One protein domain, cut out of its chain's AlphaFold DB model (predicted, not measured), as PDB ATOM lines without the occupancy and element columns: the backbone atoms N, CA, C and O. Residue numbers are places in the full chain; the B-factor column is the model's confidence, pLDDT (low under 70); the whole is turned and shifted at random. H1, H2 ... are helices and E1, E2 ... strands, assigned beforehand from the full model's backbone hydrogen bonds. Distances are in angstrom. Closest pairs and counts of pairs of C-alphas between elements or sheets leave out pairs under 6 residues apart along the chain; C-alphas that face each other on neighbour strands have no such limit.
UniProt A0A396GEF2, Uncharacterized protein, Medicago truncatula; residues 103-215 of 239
ATOM      1  N   ASP A 103     173.567 204.598 210.453       94.19
ATOM      2  CA  ASP A 103     172.258 204.440 211.081       94.19
ATOM      3  C   ASP A 103     171.904 205.639 211.967       94.19
ATOM      4  O   ASP A 103     170.746 206.043 212.024       94.19
ATOM      5  N   VAL A 104     172.866 206.196 212.714       94.69
ATOM      6  CA  VAL A 104     172.646 207.408 213.526       94.69
ATOM      7  C   VAL A 104     172.337 208.609 212.640       94.69
ATOM      8  O   VAL A 104     171.411 209.359 212.944       94.69
ATOM      9  N   TRP A 105     173.055 208.762 211.528       95.06
ATOM     10  CA  TRP A 105     172.759 209.805 210.552       95.06
ATOM     11  C   TRP A 105     171.345 209.668 209.995       95.06
ATOM     12  O   TRP A 105     170.591 210.632 210.003       95.06
ATOM     13  N   ASN A 106     170.945 208.460 209.603       93.94
ATOM     14  CA  ASN A 106     169.610 208.190 209.071       93.94
ATOM     15  C   ASN A 106     168.493 208.484 210.080       93.94
ATOM     16  O   ASN A 106     167.408 208.916 209.695       93.94
ATOM     17  N   ASP A 107     168.738 208.285 211.375       93.94
ATOM     18  CA  ASP A 107     167.789 208.694 212.412       93.94
ATOM     19  C   ASP A 107     167.678 210.222 212.499       93.94
ATOM     20  O   ASP A 107     166.577 210.752 212.644       93.94
ATOM     21  N   TRP A 108     168.790 210.943 212.341       93.62
ATOM     22  CA  TRP A 108     168.780 212.404 212.244       93.62
ATOM     23  C   TRP A 108     168.108 212.900 210.962       93.62
ATOM     24  O   TRP A 108     167.397 213.893 211.012       93.62
ATOM     25  N   GLU A 109     168.263 212.211 209.829       92.94
ATOM     26  CA  GLU A 109     167.587 212.575 208.576       92.94
ATOM     27  C   GLU A 109     166.061 212.488 208.679       92.94
ATOM     28  O   GLU A 109     165.351 213.267 208.033       92.94
ATOM     29  N   ARG A 110     165.562 211.515 209.451       91.31
ATOM     30  CA  ARG A 110     164.130 211.318 209.723       91.31
ATOM     31  C   ARG A 110     163.606 212.273 210.790       91.31
ATOM     32  O   ARG A 110     162.409 212.541 210.817       91.31
ATOM     33  N   SER A 111     164.489 212.771 211.650       87.00
ATOM     34  CA  SER A 111     164.172 213.845 212.576       87.00
ATOM     35  C   SER A 111     163.969 215.155 211.809       87.00
ATOM     36  O   SER A 111     164.705 215.477 210.878       87.00
ATOM     37  N   SER A 112     162.958 215.931 212.192       76.12
ATOM     38  CA  SER A 112     162.789 217.312 211.726       76.12
ATOM     39  C   SER A 112     163.630 218.311 212.533       76.12
ATOM     40  O   SER A 112     163.545 219.514 212.297       76.12
ATOM     41  N   GLU A 113     164.406 217.841 213.511       81.25
ATOM     42  CA  GLU A 113     165.204 218.683 214.398       81.25
ATOM     43  C   GLU A 113     166.537 219.091 213.761       81.25
ATOM     44  O   GLU A 113     167.168 218.337 213.017       81.25
ATOM     45  N   GLY A 114     166.999 220.293 214.108       84.00
ATOM     46  CA  GLY A 114     168.346 220.739 213.775       84.00
ATOM     47  C   GLY A 114     169.418 219.906 214.485       84.00
ATOM     48  O   GLY A 114     169.264 219.464 215.626       84.00
ATOM     49  N   LEU A 115     170.550 219.723 213.816       90.38
ATOM     50  CA  LEU A 115     171.754 219.134 214.378       90.38
ATOM     51  C   LEU A 115     172.626 220.194 215.043       90.38
ATOM     52  O   LEU A 115     172.849 221.285 214.516       90.38
ATOM     53  N   SER A 116     173.199 219.832 216.191       90.56
ATOM     54  CA  SER A 116     174.246 220.643 216.801       90.56
ATOM     55  C   SER A 116     175.552 220.525 216.012       90.56
ATOM     56  O   SER A 116     175.864 219.469 215.446       90.56
ATOM     57  N   TYR A 117     176.356 221.593 216.046       90.31
ATOM     58  CA  TYR A 117     177.699 221.605 215.465       90.31
ATOM     59  C   TYR A 117     178.529 220.402 215.921       90.31
ATOM     60  O   TYR A 117     179.122 219.725 215.092       90.31
ATOM     61  N   GLU A 118     178.531 220.094 217.222       90.12
ATOM     62  CA  GLU A 118     179.327 219.001 217.792       90.12
ATOM     63  C   GLU A 118     178.922 217.624 217.243       90.12
ATOM     64  O   GLU A 118     179.793 216.819 216.915       90.12
ATOM     65  N   LYS A 119     177.618 217.351 217.097       92.31
ATOM     66  CA  LYS A 119     177.142 216.076 216.541       92.31
ATOM     67  C   LYS A 119     177.562 215.919 215.082       92.31
ATOM     68  O   LYS A 119     178.147 214.899 214.719       92.31
ATOM     69  N   CYS A 120     177.303 216.944 214.270       93.25
ATOM     70  CA  CYS A 120     177.649 216.947 212.849       93.25
ATOM     71  C   CYS A 120     179.168 216.836 212.652       93.25
ATOM     72  O   CYS A 120     179.648 216.016 211.873       93.25
ATOM     73  N   TRP A 121     179.930 217.605 213.430       91.25
ATOM     74  CA  TRP A 121     181.385 217.558 213.477       91.25
ATOM     75  C   TRP A 121     181.926 216.146 213.713       91.25
ATOM     76  O   TRP A 121     182.717 215.647 212.913       91.25
ATOM     77  N   LYS A 122     181.504 215.503 214.808       93.50
ATOM     78  CA  LYS A 122     182.010 214.181 215.196       93.50
ATOM     79  C   LYS A 122     181.691 213.127 214.145       93.50
ATOM     80  O   LYS A 122     182.562 212.335 213.797       93.50
ATOM     81  N   PHE A 123     180.484 213.180 213.580       94.38
ATOM     82  CA  PHE A 123     180.095 212.313 212.475       94.38
ATOM     83  C   PHE A 123     181.056 212.442 211.286       94.38
ATOM     84  O   PHE A 123     181.689 211.462 210.901       94.38
ATOM     85  N   TRP A 124     181.235 213.647 210.735       92.75
ATOM     86  CA  TRP A 124     182.077 213.821 209.543       92.75
ATOM     87  C   TRP A 124     183.555 213.545 209.810       92.75
ATOM     88  O   TRP A 124     184.245 213.040 208.927       92.75
ATOM     89  N   MET A 125     184.043 213.798 211.026       91.06
ATOM     90  CA  MET A 125     185.395 213.407 211.430       91.06
ATOM     91  C   MET A 125     185.583 211.892 211.461       91.06
ATOM     92  O   MET A 125     186.606 211.395 210.983       91.06
ATOM     93  N   PHE A 126     184.605 211.153 211.988       92.19
ATOM     94  CA  PHE A 126     184.630 209.698 211.949       92.19
ATOM     95  C   PHE A 126     184.650 209.199 210.505       92.19
ATOM     96  O   PHE A 126     185.521 208.399 210.155       92.19
ATOM     97  N   ILE A 127     183.754 209.722 209.658       91.31
ATOM     98  CA  ILE A 127     183.713 209.387 208.233       91.31
ATOM     99  C   ILE A 127     185.094 209.629 207.616       91.31
ATOM    100  O   ILE A 127     185.732 208.684 207.182       91.31
ATOM    101  N   LEU A 128     185.655 210.834 207.696       88.44
ATOM    102  CA  LEU A 128     186.964 211.153 207.101       88.44
ATOM    103  C   LEU A 128     188.117 210.226 207.516       88.44
ATOM    104  O   LEU A 128     189.074 210.067 206.757       88.44
ATOM    105  N   LYS A 129     188.059 209.656 208.722       87.38
ATOM    106  CA  LYS A 129     189.093 208.771 209.265       87.38
ATOM    107  C   LYS A 129     188.910 207.307 208.865       87.38
ATOM    108  O   LYS A 129     189.898 206.584 208.760       87.38
ATOM    109  N   HIS A 130     187.667 206.861 208.731       85.38
ATOM    110  CA  HIS A 130     187.323 205.445 208.583       85.38
ATOM    111  C   HIS A 130     186.853 205.070 207.187       85.38
ATOM    112  O   HIS A 130     186.731 203.889 206.871       85.38
ATOM    113  N   LEU A 131     186.620 206.074 206.357       80.44
ATOM    114  CA  LEU A 131     186.248 205.903 204.980       80.44
ATOM    115  C   LEU A 131     187.481 205.446 204.175       80.44
ATOM    116  O   LEU A 131     188.503 206.132 204.155       80.44
ATOM    117  N   GLY A 132     187.402 204.244 203.594       71.69
ATOM    118  CA  GLY A 132     188.484 203.630 202.816       71.69
ATOM    119  C   GLY A 132     188.704 204.291 201.450       71.69
ATOM    120  O   GLY A 132     188.171 205.360 201.171       71.69
ATOM    121  N   GLU A 133     189.474 203.639 200.577       63.31
ATOM    122  CA  GLU A 133     189.864 204.198 199.269       63.31
ATOM    123  C   GLU A 133     188.717 204.290 198.251       63.31
ATOM    124  O   GLU A 133     188.815 205.078 197.316       63.31
ATOM    125  N   ASN A 134     187.619 203.538 198.432       63.22
ATOM    126  CA  ASN A 134     186.505 203.518 197.474       63.22
ATOM    127  C   ASN A 134     185.104 203.684 198.105       63.22
ATOM    128  O   ASN A 134     184.255 202.796 198.018       63.22
ATOM    129  N   PRO A 135     184.839 204.807 198.785       61.66
ATOM    130  CA  PRO A 135     183.667 204.939 199.648       61.66
ATOM    131  C   PRO A 135     182.427 205.555 199.006       61.66
ATOM    132  O   PRO A 135     181.397 205.761 199.651       61.66
ATOM    133  N   GLU A 136     182.555 205.897 197.733       64.69
ATOM    134  CA  GLU A 136     181.619 206.718 196.979       64.69
ATOM    135  C   GLU A 136     180.272 206.015 196.826       64.69
ATOM    136  O   GLU A 136     179.229 206.619 197.061       64.69
ATOM    137  N   LYS A 137     180.282 204.707 196.532       67.62
ATOM    138  CA  LYS A 137     179.059 203.893 196.466       67.62
ATOM    139  C   LYS A 137     178.420 203.691 197.832       67.62
ATOM    140  O   LYS A 137     177.206 203.792 197.956       67.62
ATOM    141  N   GLU A 138     179.234 203.446 198.854       75.00
ATOM    142  CA  GLU A 138     178.712 203.085 200.167       75.00
ATOM    143  C   GLU A 138     177.932 204.245 200.794       75.00
ATOM    144  O   GLU A 138     176.810 204.051 201.248       75.00
ATOM    145  N   LEU A 139     178.463 205.471 200.766       87.44
ATOM    146  CA  LEU A 139     177.748 206.613 201.342       87.44
ATOM    147  C   LEU A 139     176.699 207.217 200.404       87.44
ATOM    148  O   LEU A 139     175.688 207.717 200.891       87.44
ATOM    149  N   SER A 140     176.899 207.188 199.081       86.31
ATOM    150  CA  SER A 140     175.939 207.804 198.151       86.31
ATOM    151  C   SER A 140     174.576 207.111 198.157       86.31
ATOM    152  O   SER A 140     173.559 207.782 197.999       86.31
ATOM    153  N   GLU A 141     174.506 205.803 198.375       85.88
ATOM    154  CA  GLU A 141     173.218 205.102 198.452       85.88
ATOM    155  C   GLU A 141     172.586 205.204 199.844       85.88
ATOM    156  O   GLU A 141     171.364 205.157 199.979       85.88
ATOM    157  N   ARG A 142     173.413 205.380 200.881       91.19
ATOM    158  CA  ARG A 142     172.977 205.321 202.279       91.19
ATOM    159  C   ARG A 142     172.680 206.680 202.904       91.19
ATOM    160  O   ARG A 142     171.922 206.712 203.865       91.19
ATOM    161  N   LEU A 143     173.262 207.766 202.387       93.12
ATOM    162  CA  LEU A 143     173.025 209.139 202.839       93.12
ATOM    163  C   LEU A 143     172.226 209.904 201.776       93.12
ATOM    164  O   LEU A 143     172.672 210.100 200.633       93.12
ATOM    165  N   ILE A 144     171.027 210.342 202.152       93.06
ATOM    166  CA  ILE A 144     170.089 211.030 201.255       93.06
ATOM    167  C   ILE A 144     170.160 212.542 201.480       93.06
ATOM    168  O   ILE A 144     170.031 213.322 200.530       93.06
ATOM    169  N   LYS A 145     170.398 212.962 202.723       94.81
ATOM    170  CA  LYS A 145     170.518 214.360 203.117       94.81
ATOM    171  C   LYS A 145     171.948 214.697 203.527       94.81
ATOM    172  O   LYS A 145     172.687 213.873 204.060       94.81
ATOM    173  N   LEU A 146     172.332 215.943 203.285       94.88
ATOM    174  CA  LEU A 146     173.622 216.513 203.659       94.88
ATOM    175  C   LEU A 146     173.412 217.707 204.594       94.88
ATOM    176  O   LEU A 146     172.339 218.319 204.582       94.88
ATOM    177  N   PRO A 147     174.416 218.035 205.424       94.81
ATOM    178  CA  PRO A 147     174.299 219.148 206.347       94.81
ATOM    179  C   PRO A 147     174.352 220.477 205.592       94.81
ATOM    180  O   PRO A 147     175.124 220.630 204.649       94.81
ATOM    181  N   VAL A 148     173.575 221.453 206.044       92.06
ATOM    182  CA  VAL A 148     173.545 222.843 205.569       92.06
ATOM    183  C   VAL A 148     173.508 223.782 206.769       92.06
ATOM    184  O   VAL A 148     173.022 223.420 207.840       92.06
ATOM    185  N   THR A 149     174.013 224.999 206.604       85.06
ATOM    186  CA  THR A 149     173.956 226.057 207.619       85.06
ATOM    187  C   THR A 149     173.532 227.379 206.985       85.06
ATOM    188  O   THR A 149     173.830 227.618 205.819       85.06
ATOM    189  N   THR A 150     172.855 228.236 207.751       69.56
ATOM    190  CA  THR A 150     172.414 229.582 207.333       69.56
ATOM    191  C   THR A 150     173.034 230.663 208.183       69.56
ATOM    192  O   THR A 150     172.339 231.255 209.000       69.56
ATOM    193  N   GLY A 151     174.348 230.869 208.100       59.12
ATOM    194  CA  GLY A 151     175.055 231.888 208.898       59.12
ATOM    195  C   GLY A 151     174.948 231.744 210.435       59.12
ATOM    196  O   GLY A 151     175.692 232.385 211.170       59.12
ATOM    197  N   SER A 152     174.058 230.883 210.931       62.31
ATOM    198  CA  SER A 152     173.763 230.519 212.307       62.31
ATOM    199  C   SER A 152     174.527 229.258 212.693       62.31
ATOM    200  O   SER A 152     174.946 228.477 211.845       62.31
ATOM    201  N   LYS A 153     174.643 228.982 213.995       69.12
ATOM    202  CA  LYS A 153     175.268 227.739 214.486       69.12
ATOM    203  C   LYS A 153     174.418 226.482 214.268       69.12
ATOM    204  O   LYS A 153     174.910 225.379 214.495       69.12
ATOM    205  N   GLU A 154     173.161 226.646 213.868       80.75
ATOM    206  CA  GLU A 154     172.260 225.533 213.582       80.75
ATOM    207  C   GLU A 154     172.590 224.885 212.239       80.75
ATOM    208  O   GLU A 154     172.844 225.567 211.240       80.75
ATOM    209  N   ILE A 155     172.595 223.553 212.245       91.00
ATOM    210  CA  ILE A 155     172.827 222.729 211.068       91.00
ATOM    211  C   ILE A 155     171.530 221.997 210.756       91.00
ATOM    212  O   ILE A 155     170.975 221.316 211.612       91.00
ATOM    213  N   PHE A 156     171.060 222.106 209.522       91.25
ATOM    214  CA  PHE A 156     169.908 221.348 209.039       91.25
ATOM    215  C   PHE A 156     170.375 220.255 208.089       91.25
ATOM    216  O   PHE A 156     171.470 220.335 207.537       91.25
ATOM    217  N   LEU A 157     169.539 219.242 207.885       93.69
ATOM    218  CA  LEU A 157     169.769 218.213 206.880       93.69
ATOM    219  C   LEU A 157     168.803 218.426 205.717       93.69
ATOM    220  O   LEU A 157     167.590 218.308 205.894       93.69
ATOM    221  N   LEU A 158     169.337 218.717 204.532       92.50
ATOM    222  CA  LEU A 158     168.553 218.872 203.305       92.50
ATOM    223  C   LEU A 158     168.942 217.831 202.272       92.50
ATOM    224  O   LEU A 158     170.048 217.292 202.288       92.50
ATOM    225  N   HIS A 159     168.006 217.531 201.382       93.19
ATOM    226  CA  HIS A 159     168.206 216.523 200.361       93.19
ATOM    227  C   HIS A 159     169.376 216.917 199.449       93.19
ATOM    228  O   HIS A 159     169.459 218.034 198.945       93.19
ATOM    229  N   LYS A 160     170.302 215.985 199.220       92.19
ATOM    230  CA  LYS A 160     171.580 216.260 198.543       92.19
ATOM    231  C   LYS A 160     171.465 216.815 197.121       92.19
ATOM    232  O   LYS A 160     172.415 217.412 196.633       92.19
ATOM    233  N   LYS A 161     170.326 216.599 196.446       90.12
ATOM    234  CA  LYS A 161     170.065 217.144 195.098       90.12
ATOM    235  C   LYS A 161     169.748 218.642 195.103       90.12
ATOM    236  O   LYS A 161     169.890 219.261 194.053       90.12
ATOM    237  N   ASP A 162     169.368 219.185 196.254       89.62
ATOM    238  CA  ASP A 162     168.967 220.586 196.426       89.62
ATOM    239  C   ASP A 162     170.115 221.425 197.008       89.62
ATOM    240  O   ASP A 162     169.960 222.607 197.303       89.62
ATOM    241  N   LEU A 163     171.278 220.796 197.188       91.75
ATOM    242  CA  LEU A 163     172.457 221.380 197.797       91.75
ATOM    243  C   LEU A 163     173.607 221.466 196.801       91.75
ATOM    244  O   LEU A 163     173.810 220.603 195.940       91.75
ATOM    245  N   PHE A 164     174.415 222.497 197.000       92.44
ATOM    246  CA  PHE A 164     175.585 222.797 196.212       92.44
ATOM    247  C   PHE A 164     176.836 222.873 197.070       92.44
ATOM    248  O   PHE A 164     176.831 223.259 198.241       92.44
ATOM    249  N   ILE A 165     177.950 222.551 196.438       93.69
ATOM    250  CA  ILE A 165     179.274 222.806 196.961       93.69
ATOM    251  C   ILE A 165     179.672 224.235 196.549       93.69
ATOM    252  O   ILE A 165     179.602 224.559 195.359       93.69
ATOM    253  N   PRO A 166     180.067 225.109 197.497       91.00
ATOM    254  CA  PRO A 166     180.414 226.500 197.223       91.00
ATOM    255  C   PRO A 166     181.838 226.619 196.654       91.00
ATOM    256  O   PRO A 166     182.744 227.135 197.308       91.00
ATOM    257  N   ASP A 167     182.046 226.135 195.431       91.12
ATOM    258  CA  ASP A 167     183.337 226.150 194.729       91.12
ATOM    259  C   ASP A 167     183.717 227.527 194.151       91.12
ATOM    260  O   ASP A 167     184.857 227.747 193.746       91.12
ATOM    261  N   ASN A 168     182.782 228.481 194.155       89.75
ATOM    262  CA  ASN A 168     182.995 229.853 193.707       89.75
ATOM    263  C   ASN A 168     182.665 230.859 194.822       89.75
ATOM    264  O   ASN A 168     181.530 230.935 195.294       89.75
ATOM    265  N   LEU A 169     183.648 231.682 195.203       88.12
ATOM    266  CA  LEU A 169     183.514 232.654 196.296       88.12
ATOM    267  C   LEU A 169     182.478 233.754 196.023       88.12
ATOM    268  O   LEU A 169     181.763 234.154 196.941       88.12
ATOM    269  N   HIS A 170     182.371 234.234 194.781       87.56
ATOM    270  CA  HIS A 170     181.400 235.270 194.424       87.56
ATOM    271  C   HIS A 170     179.970 234.743 194.549       87.56
ATOM    272  O   HIS A 170     179.124 235.402 195.150       87.56
ATOM    273  N   LEU A 171     179.717 233.532 194.047       86.31
ATOM    274  CA  LEU A 171     178.409 232.884 194.158       86.31
ATOM    275  C   LEU A 171     178.083 232.533 195.608       86.31
ATOM    276  O   LEU A 171     176.961 232.755 196.050       86.31
ATOM    277  N   LYS A 172     179.076 232.067 196.373       87.12
ATOM    278  CA  LYS A 172     178.909 231.820 197.807       87.12
ATOM    279  C   LYS A 172     178.421 233.068 198.541       87.12
ATOM    280  O   LYS A 172     177.496 232.972 199.335       87.12
ATOM    281  N   LYS A 173     179.022 234.229 198.257       87.19
ATOM    282  CA  LYS A 173     178.631 235.509 198.865       87.19
ATOM    283  C   LYS A 173     177.248 235.977 198.401       87.19
ATOM    284  O   LYS A 173     176.506 236.542 199.194       87.19
ATOM    285  N   LEU A 174     176.898 235.742 197.137       87.12
ATOM    286  CA  LEU A 174     175.593 236.121 196.589       87.12
ATOM    287  C   LEU A 174     174.436 235.363 197.260       87.12
ATOM    288  O   LEU A 174     173.386 235.949 197.498       87.12
ATOM    289  N   PHE A 175     174.646 234.087 197.587       85.38
ATOM    290  CA  PHE A 175     173.641 233.205 198.187       85.38
ATOM    291  C   PHE A 175     173.926 232.889 199.666       85.38
ATOM    292  O   PHE A 175     173.543 231.836 200.163       85.38
ATOM    293  N   GLU A 176     174.621 233.772 200.387       82.19
ATOM    294  CA  GLU A 176     175.057 233.520 201.771       82.19
ATOM    295  C   GLU A 176     173.887 233.327 202.754       82.19
ATOM    296  O   GLU A 176     174.015 232.601 203.740       82.19
ATOM    297  N   GLN A 177     172.745 233.955 202.469       81.75
ATOM    298  CA  GLN A 177     171.516 233.845 203.264       81.75
ATOM    299  C   GLN A 177     170.702 232.580 202.935       81.75
ATOM    300  O   GLN A 177     169.797 232.217 203.684       81.75
ATOM    301  N   GLU A 178     171.021 231.891 201.836       83.25
ATOM    302  CA  GLU A 178     170.238 230.768 201.329       83.25
ATOM    303  C   GLU A 178     170.706 229.419 201.891       83.25
ATOM    304  O   GLU A 178     171.899 229.152 202.059       83.25
ATOM    305  N   LYS A 179     169.756 228.497 202.098       85.44
ATOM    306  CA  LYS A 179     170.003 227.111 202.552       85.44
ATOM    307  C   LYS A 179     170.476 226.191 201.427       85.44
ATOM    308  O   LYS A 179     170.007 225.063 201.317       85.44
ATOM    309  N   ILE A 180     171.397 226.654 200.591       88.19
ATOM    310  CA  ILE A 180     171.789 225.907 199.390       88.19
ATOM    311  C   ILE A 180     173.203 225.350 199.438       88.19
ATOM    312  O   ILE A 180     173.545 224.541 198.587       88.19
ATOM    313  N   PHE A 181     174.038 225.752 200.397       91.50
ATOM    314  CA  PHE A 181     175.416 225.269 200.462       91.50
ATOM    315  C   PHE A 181     175.602 224.183 201.507       91.50
ATOM    316  O   PHE A 181     175.204 224.335 202.662       91.50
ATOM    317  N   VAL A 182     176.284 223.105 201.121       93.69
ATOM    318  CA  VAL A 182     176.700 222.081 202.081       93.69
ATOM    319  C   VAL A 182     177.567 222.708 203.176       93.69
ATOM    320  O   VAL A 182     178.425 223.562 202.932       93.69
ATOM    321  N   TRP A 183     177.319 222.289 204.407       93.00
ATOM    322  CA  TRP A 183     178.022 222.767 205.580       93.00
ATOM    323  C   TRP A 183     179.468 222.279 205.568       93.00
ATOM    324  O   TRP A 183     179.750 221.099 205.339       93.00
ATOM    325  N   TYR A 184     180.373 223.196 205.902       89.50
ATOM    326  CA  TYR A 184     181.756 222.878 206.209       89.50
ATOM    327  C   TYR A 184     182.076 223.259 207.655       89.50
ATOM    328  O   TYR A 184     181.684 224.338 208.114       89.50
ATOM    329  N   PRO A 185     182.832 222.414 208.361       85.81
ATOM    330  CA  PRO A 185     183.362 222.754 209.668       85.81
ATOM    331  C   PRO A 185     184.280 223.980 209.611       85.81
ATOM    332  O   PRO A 185     185.172 224.060 208.770       85.81
ATOM    333  N   GLN A 186     184.081 224.921 210.536       78.75
ATOM    334  CA  GLN A 186     184.856 226.168 210.600       78.75
ATOM    335  C   GLN A 186     186.074 226.078 211.527       78.75
ATOM    336  O   GLN A 186     187.047 226.802 211.345       78.75
ATOM    337  N   GLN A 187     186.024 225.209 212.535       74.31
ATOM    338  CA  GLN A 187     187.090 225.049 213.529       74.31
ATOM    339  C   GLN A 187     187.812 223.725 213.297       74.31
ATOM    340  O   GLN A 187     187.176 222.773 212.879       74.31
ATOM    341  N   ASN A 188     189.107 223.626 213.597       68.81
ATOM    342  CA  ASN A 188     189.854 222.357 213.644       68.81
ATOM    343  C   ASN A 188     189.919 221.532 212.331       68.81
ATOM    344  O   ASN A 188     190.358 220.382 212.365       68.81
ATOM    345  N   PHE A 189     189.521 222.079 211.173       74.31
ATOM    346  CA  PHE A 189     189.734 221.448 209.862       74.31
ATOM    347  C   PHE A 189     190.921 222.079 209.150       74.31
ATOM    348  O   PHE A 189     190.896 223.252 208.785       74.31
ATOM    349  N   GLY A 190     191.954 221.273 208.906       81.25
ATOM    350  CA  GLY A 190     193.029 221.656 207.999       81.25
ATOM    351  C   GLY A 190     192.573 221.610 206.531       81.25
ATOM    352  O   GLY A 190     191.617 220.896 206.206       81.25
ATOM    353  N   PRO A 191     193.291 222.285 205.614       84.44
ATOM    354  CA  PRO A 191     192.969 222.290 204.183       84.44
ATOM    355  C   PRO A 191     192.813 220.888 203.571       84.44
ATOM    356  O   PRO A 191     191.936 220.660 202.742       84.44
ATOM    357  N   SER A 192     193.618 219.919 204.028       85.19
ATOM    358  CA  SER A 192     193.540 218.520 203.583       85.19
ATOM    359  C   SER A 192     192.196 217.863 203.934       85.19
ATOM    360  O   SER A 192     191.580 217.225 203.083       85.19
ATOM    361  N   SER A 193     191.696 218.065 205.158       87.25
ATOM    362  CA  SER A 193     190.402 217.521 205.590       87.25
ATOM    363  C   SER A 193     189.239 218.161 204.835       87.25
ATOM    364  O   SER A 193     188.297 217.465 204.471       87.25
ATOM    365  N   ILE A 194     189.322 219.466 204.551       89.12
ATOM    366  CA  ILE A 194     188.317 220.179 203.748       89.12
ATOM    367  C   ILE A 194     188.280 219.623 202.322       89.12
ATOM    368  O   ILE A 194     187.198 219.360 201.806       89.12
ATOM    369  N   SER A 195     189.443 219.383 201.711       89.19
ATOM    370  CA  SER A 195     189.545 218.779 200.374       89.19
ATOM    371  C   SER A 195     188.964 217.360 200.330       89.19
ATOM    372  O   SER A 195     188.174 217.027 199.447       89.19
ATOM    373  N   LYS A 196     189.257 216.530 201.340       89.75
ATOM    374  CA  LYS A 196     188.640 215.200 201.463       89.75
ATOM    375  C   LYS A 196     187.122 215.285 201.616       89.75
ATOM    376  O   LYS A 196     186.407 214.553 200.942       89.75
ATOM    377  N   LEU A 197     186.628 216.192 202.459       91.06
ATOM    378  CA  LEU A 197     185.193 216.380 202.669       91.06
ATOM    379  C   LEU A 197     184.494 216.894 201.402       91.06
ATOM    380  O   LEU A 197     183.407 216.429 201.078       91.06
ATOM    381  N   TYR A 198     185.141 217.791 200.651       91.81
ATOM    382  CA  TYR A 198     184.693 218.227 199.328       91.81
ATOM    383  C   TYR A 198     184.495 217.035 198.384       91.81
ATOM    384  O   TYR A 198     183.415 216.885 197.816       91.81
ATOM    385  N   ASN A 199     185.496 216.154 198.271       90.69
ATOM    386  CA  ASN A 199     185.398 214.965 197.423       90.69
ATOM    387  C   ASN A 199     184.263 214.047 197.889       90.69
ATOM    388  O   ASN A 199     183.455 213.614 197.076       90.69
ATOM    389  N   ILE A 200     184.136 213.823 199.200       91.19
ATOM    390  CA  ILE A 200     183.052 213.011 199.768       91.19
ATOM    391  C   ILE A 200     181.678 213.590 199.408       91.19
ATOM    392  O   ILE A 200     180.833 212.853 198.909       91.19
ATOM    393  N   TYR A 201     181.441 214.889 199.604       93.00
ATOM    394  CA  TYR A 201     180.162 215.510 199.244       93.00
ATOM    395  C   TYR A 201     179.857 215.398 197.753       93.00
ATOM    396  O   TYR A 201     178.728 215.058 197.385       93.00
ATOM    397  N   ARG A 202     180.862 215.621 196.902       90.81
ATOM    398  CA  ARG A 202     180.730 215.475 195.451       90.81
ATOM    399  C   ARG A 202     180.327 214.053 195.072       90.81
ATOM    400  O   ARG A 202     179.382 213.859 194.314       90.81
ATOM    401  N   ASN A 203     180.981 213.073 195.683       89.12
ATOM    402  CA  ASN A 203     180.763 211.654 195.433       89.12
ATOM    403  C   ASN A 203     179.423 211.147 195.984       89.12
ATOM    404  O   ASN A 203     178.787 210.292 195.375       89.12
ATOM    405  N   ILE A 204     178.943 211.703 197.102       90.69
ATOM    406  CA  ILE A 204     177.597 211.417 197.632       90.69
ATOM    407  C   ILE A 204     176.504 211.932 196.680       90.69
ATOM    408  O   ILE A 204     175.406 211.362 196.636       90.69
ATOM    409  N   GLY A 205     176.802 212.985 195.907       89.75
ATOM    410  CA  GLY A 205     175.949 213.510 194.841       89.75
ATOM    411  C   GLY A 205     175.649 215.009 194.917       89.75
ATOM    412  O   GLY A 205     174.796 215.475 194.157       89.75
ATOM    413  N   ALA A 206     176.305 215.762 195.808       91.81
ATOM    414  CA  ALA A 206     176.221 217.221 195.799       91.81
ATOM    415  C   ALA A 206     176.936 217.780 194.561       91.81
ATOM    416  O   ALA A 206     177.998 217.296 194.165       91.81
ATOM    417  N   ARG A 207     176.360 218.810 193.940       91.62
ATOM    418  CA  ARG A 207     176.908 219.416 192.715       91.62
ATOM    419  C   ARG A 207     177.668 220.684 193.042       91.62
ATOM    420  O   ARG A 207     177.344 221.356 194.014       91.62
ATOM    421  N   ASN A 208     178.625 221.074 192.213       92.62
ATOM    422  CA  ASN A 208     179.182 222.418 192.341       92.62
ATOM    423  C   ASN A 208     178.143 223.469 191.932       92.62
ATOM    424  O   ASN A 208     177.333 223.251 191.021       92.62
ATOM    425  N   ILE A 209     178.180 224.632 192.583       89.69
ATOM    426  CA  ILE A 209     177.297 225.740 192.206       89.69
ATOM    427  C   ILE A 209     177.656 226.275 190.811       89.69
ATOM    428  O   ILE A 209     176.764 226.604 190.028       89.69
ATOM    429  N   SER A 210     178.944 226.275 190.452       86.81
ATOM    430  CA  SER A 210     179.422 226.683 189.125       86.81
ATOM    431  C   SER A 210     178.864 225.815 187.984       86.81
ATOM    432  O   SER A 210     178.458 226.335 186.947       86.81
ATOM    433  N   GLU A 211     178.761 224.499 188.199       85.00
ATOM    434  CA  GLU A 211     178.235 223.528 187.225       85.00
ATOM    435  C   GLU A 211     176.739 223.729 186.953       85.00
ATOM    436  O   GLU A 211     176.235 223.381 185.881       85.00
ATOM    437  N   SER A 212     176.021 224.299 187.919       72.12
ATOM    438  CA  SER A 212     174.577 224.498 187.831       72.12
ATOM    439  C   SER A 212     174.217 225.733 187.013       72.12
ATOM    440  O   SER A 212     173.191 225.729 186.350       72.12
ATOM    441  N   LEU A 213     175.086 226.744 186.945       62.25
ATOM    442  CA  LEU A 213     174.869 227.935 186.114       62.25
ATOM    443  C   LEU A 213     175.169 227.710 184.622       62.25
ATOM    444  O   LEU A 213     174.691 228.465 183.780       62.25
ATOM    445  N   CYS A 214     175.919 226.663 184.271       52.38
ATOM    446  CA  CYS A 214     176.269 226.362 182.877       52.38
ATOM    447  C   CYS A 214     175.189 225.570 182.111       52.38
ATOM    448  O   CYS A 214     175.312 225.369 180.903       52.38
ATOM    449  N   LYS A 215     174.105 225.120 182.761       49.53
ATOM    450  CA  LYS A 215     173.093 224.239 182.145       49.53
ATOM    451  C   LYS A 215     171.866 224.978 181.577       49.53
ATOM    452  O   LYS A 215     170.757 224.765 182.051       49.53
TER     453      LYS A 215
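Overview. This is residues 103 to 215 of the 239 residues of an uncharacterized protein of Medicago truncatula (UniProt A0A396GEF2). A rounded, mostly helical body has a small two-strand hairpin, E1 and E2, near its middle, with H1, H2 and H3 gathered at one end and the short helices H4 and H6 at the other. The long helix H5 lies between these ends, crosswise to the line from one to the other and about perpendicular to H2, touching H2 and H3, and a long loop, residues 175 to 190, leads from H4 back through the interior to H5. The printed part has 113 residues with six named helices and two named strands, in the order H1 H2 H3 E1 E2 H4 H5 H6; the sheet, E1 - E2, is antiparallel. It is compact, with a radius of gyration of the C-alphas of 13.4 A and spans of 34 by 31 by 27 A.

Along the chain. E1 is residues 145 to 149, 13.0 A long, and E2 is residues 155 to 159, 13.2 A. Before them come H1, residues 103 to 110, 10.7 A, beginning at C-alpha 103 (172.258, 204.440, 211.081); H2, residues 117 to 130, 20.0 A; and H3, residues 136 to 142, 10.2 A. After them come H4, residues 169 to 174, 8.7 A; H5, residues 191 to 204, 19.9 A, beginning at C-alpha 191 (192.969, 222.290, 204.183); and H6, residues 209 to 213, 6.9 A, ending at C-alpha 213 (174.869, 227.935, 186.114).

Arrangement. E1 and E2 form a hairpin, antiparallel at 140 degrees, with N 146 and O 158 at 2.8 A and N 156 and O 148 at 2.9 A, within hydrogen-bond range. The closest C-alphas of H1 and E2 are those of Glu 109 and Leu 157, 6.3 A apart; those of H2 and E2 are Tyr 117 and Ile 155, 6.7 A. H1 and H2 are close but not clearly touching, with C-alphas 105 and 123 closest at 8.0 A, at a steep tilt of 42 degrees, opposite ways. H2, with residues 124 to 128 alone, touches H5, about perpendicular at 86 degrees; the C-alphas of Leu 128 and Leu 197 are closest, 7.1 A. H3 touches H5, whose residues 200 to 204 alone take part, at a steep tilt of 61 degrees, the same way; the C-alphas of Ser 140 and Ile 204 are closest, 4.0 A. H4 and H6 are close but not clearly touching, with C-alphas 171 and 209 closest at 7.5 A. In H1, H2, H4 and H5 every O i to N i+4 pair is within hydrogen-bond range; H3 has 2 of 3, and H6 has 0 of 1 but 2 of 2 O i to N i+3 pairs.

Size, cuts and confidence. The two C-alphas farthest apart, those of Glu 118 and Lys 215, are 36.6 A apart. The printed part has no cut. The link from H4 to H5, 16 residues, is long. Residues 164 to 165 pair with residues 207 to 208, parallel. The mean pLDDT of the printed part is 85.7, and it is under 70 at residues 133 to 137, 150 to 153, 188 and 213 to 215.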